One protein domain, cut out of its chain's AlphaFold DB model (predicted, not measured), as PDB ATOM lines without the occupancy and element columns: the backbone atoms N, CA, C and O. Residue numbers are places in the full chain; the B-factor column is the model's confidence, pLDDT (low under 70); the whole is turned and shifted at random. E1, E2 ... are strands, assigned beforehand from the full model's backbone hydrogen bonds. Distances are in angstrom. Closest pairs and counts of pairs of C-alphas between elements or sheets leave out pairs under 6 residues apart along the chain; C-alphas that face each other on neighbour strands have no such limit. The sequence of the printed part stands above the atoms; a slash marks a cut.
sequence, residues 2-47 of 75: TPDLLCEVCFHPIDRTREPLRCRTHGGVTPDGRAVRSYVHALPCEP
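Overview. This is residues 2 to 47 of the 75 residues of an uncharacterized protein of Pseudonocardia ammonioxydans (UniProt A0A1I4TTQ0). There is little regular structure here: a winding head of loops, residues 2 to 21 and 41 to 47, lies at one end of a bent, two-stranded hairpin, E1 and E2, which runs along the longest axis. The 46 printed residues hold 14 in named elements, E1 then E2, antiparallel and of the class all strand, with no named helix. The whole is only just loose, close to compact, with a radius of gyration of the C-alphas of 11.5 A and spans of 31 by 23 by 16 A.

Along the chain. Start at C-alpha 2, at (-6.662, -60.994, 15.084); residues 2 to 21 hold no named element. Find C-alpha 22 at (-11.915, -46.052, 22.577), where E1 begins; it runs 18.7 A to residue 29. E2, residues 35 to 40, runs 15.9 A to C-alpha 40 at (-9.860, -44.238, 17.969).

Arrangement. E1 and E2 form a hairpin with a tight link, antiparallel at 152 degrees. Look at N 26 and O 36, 2.8 A apart and within hydrogen-bond range, where E1 bends by 67 degrees.

Size, cuts and confidence. The C-alphas farthest apart, of Arg 18 and Pro 31, are 32.5 A apart. The printed part has no cut; residues 2 to 3 are under pLDDT 70.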
ATOM      1  N   THR A   2      -5.535 -61.865  14.741       53.31
ATOM      2  CA  THR A   2      -6.662 -60.994  15.084       53.31
ATOM      3  C   THR A   2      -6.571 -59.789  14.150       53.31
ATOM      4  O   THR A   2      -5.471 -59.253  14.042       53.31
ATOM      5  N   PRO A   3      -7.632 -59.401  13.427       62.62
ATOM      6  CA  PRO A   3      -7.571 -58.218  12.579       62.62
ATOM      7  C   PRO A   3      -7.172 -57.016  13.438       62.62
ATOM      8  O   PRO A   3      -7.781 -56.778  14.487       62.62
ATOM      9  N   ASP A   4      -6.125 -56.311  13.021       77.44
ATOM     10  CA  ASP A   4      -5.657 -55.120  13.716       77.44
ATOM     11  C   ASP A   4      -6.771 -54.067  13.704       77.44
ATOM     12  O   ASP A   4      -7.342 -53.747  12.658       77.44
ATOM     13  N   LEU A   5      -7.127 -53.550  14.883       87.75
ATOM     14  CA  LEU A   5      -8.079 -52.448  14.976       87.75
ATOM     15  C   LEU A   5      -7.381 -51.181  14.496       87.75
ATOM     16  O   LEU A   5      -6.374 -50.787  15.077       87.75
ATOM     17  N   LEU A   6      -7.921 -50.539  13.463       91.06
ATOM     18  CA  LEU A   6      -7.384 -49.288  12.938       91.06
ATOM     19  C   LEU A   6      -8.094 -48.089  13.567       91.06
ATOM     20  O   LEU A   6      -9.317 -48.088  13.729       91.06
ATOM     21  N   CYS A   7      -7.318 -47.061  13.896       91.12
ATOM     22  CA  CYS A   7      -7.853 -45.771  14.308       91.12
ATOM     23  C   CYS A   7      -8.487 -45.043  13.111       91.12
ATOM     24  O   CYS A   7      -7.849 -44.896  12.073       91.12
ATOM     25  N   GLU A   8      -9.708 -44.522  13.258       90.25
ATOM     26  CA  GLU A   8     -10.382 -43.757  12.190       90.25
ATOM     27  C   GLU A   8      -9.704 -42.419  11.859       90.25
ATOM     28  O   GLU A   8      -9.986 -41.849  10.811       90.25
ATOM     29  N   VAL A   9      -8.860 -41.893  12.756       89.25
ATOM     30  CA  VAL A   9      -8.218 -40.579  12.588       89.25
ATOM     31  C   VAL A   9      -6.913 -40.704  11.820       89.25
ATOM     32  O   VAL A   9      -6.717 -39.971  10.863       89.25
ATOM     33  N   CYS A  10      -6.027 -41.609  12.248       89.38
ATOM     34  CA  CYS A  10      -4.667 -41.744  11.717       89.38
ATOM     35  C   CYS A  10      -4.477 -42.966  10.800       89.38
ATOM     36  O   CYS A  10      -3.406 -43.126  10.223       89.38
ATOM     37  N   PHE A  11      -5.466 -43.866  10.728       88.81
ATOM     38  CA  PHE A  11      -5.423 -45.164  10.034       88.81
ATOM     39  C   PHE A  11      -4.296 -46.120  10.458       88.81
ATOM     40  O   PHE A  11      -4.042 -47.110   9.776       88.81
ATOM     41  N   HIS A  12      -3.655 -45.876  11.604       87.75
ATOM     42  CA  HIS A  12      -2.664 -46.783  12.180       87.75
ATOM     43  C   HIS A  12      -3.308 -47.816  13.128       87.75
ATOM     44  O   HIS A  12      -4.405 -47.575  13.651       87.75
ATOM     45  N   PRO A  13      -2.640 -48.963  13.368       91.00
ATOM     46  CA  PRO A  13      -3.086 -49.962  14.337       91.00
ATOM     47  C   PRO A  13      -3.143 -49.433  15.776       91.00
ATOM     48  O   PRO A  13      -2.234 -48.746  16.237       91.00
ATOM     49  N   ILE A  14      -4.184 -49.825  16.510       90.38
ATOM     50  CA  ILE A  14      -4.354 -49.550  17.940       90.38
ATOM     51  C   ILE A  14      -3.770 -50.715  18.748       90.38
ATOM     52  O   ILE A  14      -4.326 -51.818  18.765       90.38
ATOM     53  N   ASP A  15      -2.682 -50.460  19.479       89.75
ATOM     54  CA  ASP A  15      -2.098 -51.437  20.401       89.75
ATOM     55  C   ASP A  15      -2.855 -51.450  21.738       89.75
ATOM     56  O   ASP A  15      -2.601 -50.673  22.659       89.75
ATOM     57  N   ARG A  16      -3.766 -52.415  21.870       87.38
ATOM     58  CA  ARG A  16      -4.601 -52.607  23.066       87.38
ATOM     59  C   ARG A  16      -3.821 -52.965  24.337       87.38
ATOM     60  O   ARG A  16      -4.425 -53.002  25.408       87.38
ATOM     61  N   THR A  17      -2.530 -53.290  24.239       89.69
ATOM     62  CA  THR A  17      -1.666 -53.526  25.407       89.69
ATOM     63  C   THR A  17      -1.046 -52.237  25.939       89.69
ATOM     64  O   THR A  17      -0.652 -52.184  27.103       89.69
ATOM     65  N   ARG A  18      -0.984 -51.191  25.105       87.19
ATOM     66  CA  ARG A  18      -0.360 -49.899  25.423       87.19
ATOM     67  C   ARG A  18      -1.372 -48.794  25.691       87.19
ATOM     68  O   ARG A  18      -1.029 -47.811  26.341       87.19
ATOM     69  N   GLU A  19      -2.608 -48.955  25.231       89.06
ATOM     70  CA  GLU A  19      -3.674 -47.983  25.453       89.06
ATOM     71  C   GLU A  19      -5.062 -48.636  25.599       89.06
ATOM     72  O   GLU A  19      -5.326 -49.701  25.029       89.06
ATOM     73  N   PRO A  20      -5.981 -48.016  26.366       89.25
ATOM     74  CA  PRO A  20      -7.351 -48.495  26.464       89.25
ATOM     75  C   PRO A  20      -8.099 -48.278  25.146       89.25
ATOM     76  O   PRO A  20      -7.952 -47.255  24.485       89.25
ATOM     77  N   LEU A  21      -8.983 -49.209  24.793       86.69
ATOM     78  CA  LEU A  21      -9.782 -49.092  23.577       86.69
ATOM     79  C   LEU A  21     -10.821 -47.967  23.702       86.69
ATOM     80  O   LEU A  21     -11.618 -47.944  24.644       86.69
ATOM     81  N   ARG A  22     -10.869 -47.072  22.714       92.62
ATOM     82  CA  ARG A  22     -11.915 -46.052  22.577       92.62
ATOM     83  C   ARG A  22     -12.689 -46.270  21.285       92.62
ATOM     84  O   ARG A  22     -12.135 -46.691  20.274       92.62
ATOM     85  N   CYS A  23     -13.988 -45.988  21.332       92.06
ATOM     86  CA  CYS A  23     -14.858 -46.070  20.169       92.06
ATOM     87  C   CYS A  23     -15.691 -44.802  20.022       92.06
ATOM     88  O   CYS A  23     -16.080 -44.181  21.015       92.06
ATOM     89  N   ARG A  24     -15.977 -44.437  18.774       90.31
ATOM     90  CA  ARG A  24     -16.978 -43.429  18.437       90.31
ATOM     91  C   ARG A  24     -18.198 -44.119  17.857       90.31
ATOM     92  O   ARG A  24     -18.075 -45.061  17.079       90.31
ATOM     93  N   THR A  25     -19.373 -43.667  18.279       91.56
ATOM     94  CA  THR A  25     -20.644 -44.110  17.702       91.56
ATOM     95  C   THR A  25     -21.069 -43.090  16.663       91.56
ATOM     96  O   THR A  25     -21.101 -41.896  16.950       91.56
ATOM     97  N   HIS A  26     -21.384 -43.573  15.469       88.38
ATOM     98  CA  HIS A  26     -21.848 -42.761  14.354       88.38
ATOM     99  C   HIS A  26     -23.372 -42.762  14.296       88.38
ATOM    100  O   HIS A  26     -24.031 -43.660  14.827       88.38
ATOM    101  N   GLY A  27     -23.937 -41.762  13.622       84.12
ATOM    102  CA  GLY A  27     -25.348 -41.785  13.258       84.12
ATOM    103  C   GLY A  27     -25.590 -42.879  12.222       84.12
ATOM    104  O   GLY A  27     -25.129 -42.764  11.092       84.12
ATOM    105  N   GLY A  28     -26.287 -43.946  12.608       88.50
ATOM    106  CA  GLY A  28     -26.655 -45.032  11.704       88.50
ATOM    107  C   GLY A  28     -26.588 -46.411  12.348       88.50
ATOM    108  O   GLY A  28     -26.028 -46.602  13.431       88.50
ATOM    109  N   VAL A  29     -27.163 -47.385  11.647       92.69
ATOM    110  CA  VAL A  29     -27.118 -48.800  12.016       92.69
ATOM    111  C   VAL A  29     -26.591 -49.631  10.852       92.69
ATOM    112  O   VAL A  29     -26.831 -49.319   9.688       92.69
ATOM    113  N   THR A  30     -25.843 -50.677  11.171       87.19
ATOM    114  CA  THR A  30     -25.419 -51.708  10.229       87.19
ATOM    115  C   THR A  30     -26.626 -52.549   9.775       87.19
ATOM    116  O   THR A  30     -27.679 -52.504  10.418       87.19
ATOM    117  N   PRO A  31     -26.510 -53.347   8.696       89.56
ATOM    118  CA  PRO A  31     -27.613 -54.190   8.211       89.56
ATOM    119  C   PRO A  31     -28.153 -55.196   9.242       89.56
ATOM    120  O   PRO A  31     -29.313 -55.585   9.175       89.56
ATOM    121  N   ASP A  32     -27.333 -55.592  10.217       91.38
ATOM    122  CA  ASP A  32     -27.702 -56.433  11.363       91.38
ATOM    123  C   ASP A  32     -28.254 -55.633  12.565       91.38
ATOM    124  O   ASP A  32     -28.414 -56.178  13.657       91.38
ATOM    125  N   GLY A  33     -28.552 -54.343  12.382       89.56
ATOM    126  CA  GLY A  33     -29.212 -53.484  13.368       89.56
ATOM    127  C   GLY A  33     -28.306 -52.958  14.483       89.56
ATOM    128  O   GLY A  33     -28.802 -52.416  15.472       89.56
ATOM    129  N   ARG A  34     -26.982 -53.105  14.367       89.44
ATOM    130  CA  ARG A  34     -26.033 -52.610  15.375       89.44
ATOM    131  C   ARG A  34     -25.662 -51.165  15.085       89.44
ATOM    132  O   ARG A  34     -25.543 -50.767  13.935       89.44
ATOM    133  N   ALA A  35     -25.434 -50.372  16.127       89.88
ATOM    134  CA  ALA A  35     -24.942 -49.011  15.943       89.88
ATOM    135  C   ALA A  35     -23.592 -49.026  15.208       89.88
ATOM    136  O   ALA A  35     -22.689 -49.780  15.589       89.88
ATOM    137  N   VAL A  36     -23.451 -48.179  14.188       90.56
ATOM    138  CA  VAL A  36     -22.183 -48.034  13.465       90.56
ATOM    139  C   VAL A  36     -21.152 -47.431  14.415       90.56
ATOM    140  O   VAL A  36     -21.382 -46.384  15.025       90.56
ATOM    141  N   ARG A  37     -20.015 -48.109  14.570       91.38
ATOM    142  CA  ARG A  37     -18.934 -47.689  15.465       91.38
ATOM    143  C   ARG A  37     -17.590 -47.777  14.767       91.38
ATOM    144  O   ARG A  37     -17.342 -48.720  14.021       91.38
ATOM    145  N   SER A  38     -16.723 -46.827  15.072       91.38
ATOM    146  CA  SER A  38     -15.303 -46.847  14.721       91.38
ATOM    147  C   SER A  38     -14.453 -46.842  15.988       91.38
ATOM    148  O   SER A  38     -14.950 -46.578  17.088       91.38
ATOM    149  N   TYR A  39     -13.163 -47.131  15.834       92.69
ATOM    150  CA  TYR A  39     -12.193 -47.105  16.922       92.69
ATOM    151  C   TYR A  39     -11.261 -45.904  16.775       92.69
ATOM    152  O   TYR A  39     -10.949 -45.485  15.663       92.69
ATOM    153  N   VAL A  40     -10.824 -45.346  17.903       93.69
ATOM    154  CA  VAL A  40      -9.860 -44.238  17.969       93.69
ATOM    155  C   VAL A  40      -8.798 -44.541  19.015       93.69
ATOM    156  O   VAL A  40      -9.078 -45.263  19.977       93.69
ATOM    157  N   HIS A  41      -7.608 -43.961  18.856       93.50
ATOM    158  CA  HIS A  41      -6.612 -43.962  19.922       93.50
ATOM    159  C   HIS A  41      -7.153 -43.252  21.173       93.50
ATOM    160  O   HIS A  41      -7.896 -42.269  21.087       93.50
ATOM    161  N   ALA A  42      -6.790 -43.751  22.351       92.62
ATOM    162  CA  ALA A  42      -7.033 -43.071  23.619       92.62
ATOM    163  C   ALA A  42      -6.042 -41.935  23.872       92.62
ATOM    164  O   ALA A  42      -6.361 -41.005  24.614       92.62
ATOM    165  N   LEU A  43      -4.853 -42.029  23.279       88.69
ATOM    166  CA  LEU A  43      -3.846 -40.976  23.286       88.69
ATOM    167  C   LEU A  43      -3.976 -40.108  22.022       88.69
ATOM    168  O   LEU A  43      -4.515 -40.574  21.015       88.69
ATOM    169  N   PRO A  44      -3.496 -38.849  22.053       88.25
ATOM    170  CA  PRO A  44      -3.434 -38.018  20.856       88.25
ATOM    171  C   PRO A  44      -2.687 -38.736  19.726       88.25
ATOM    172  O   PRO A  44      -1.605 -39.275  19.938       88.25
ATOM    173  N   CYS A  45      -3.272 -38.728  18.532       89.19
ATOM    174  CA  CYS A  45      -2.664 -39.247  17.312       89.19
ATOM    175  C   CYS A  45      -2.749 -38.186  16.217       89.19
ATOM    176  O   CYS A  45      -3.642 -37.335  16.232       89.19
ATOM    177  N   GLU A  46      -1.805 -38.235  15.287       84.75
ATOM    178  CA  GLU A  46      -1.751 -37.301  14.171       84.75
ATOM    179  C   GLU A  46      -2.562 -37.856  12.992       84.75
ATOM    180  O   GLU A  46      -2.464 -39.056  12.713       84.75
ATOM    181  N   PRO A  47      -3.384 -37.033  12.312       81.19
ATOM    182  CA  PRO A  47      -3.997 -37.421  11.046       81.19
ATOM    183  C   PRO A  47      -2.933 -37.963  10.084       81.19
ATOM    184  O   PRO A  47      -1.792 -37.496  10.135       81.19
TER     185      PRO A  47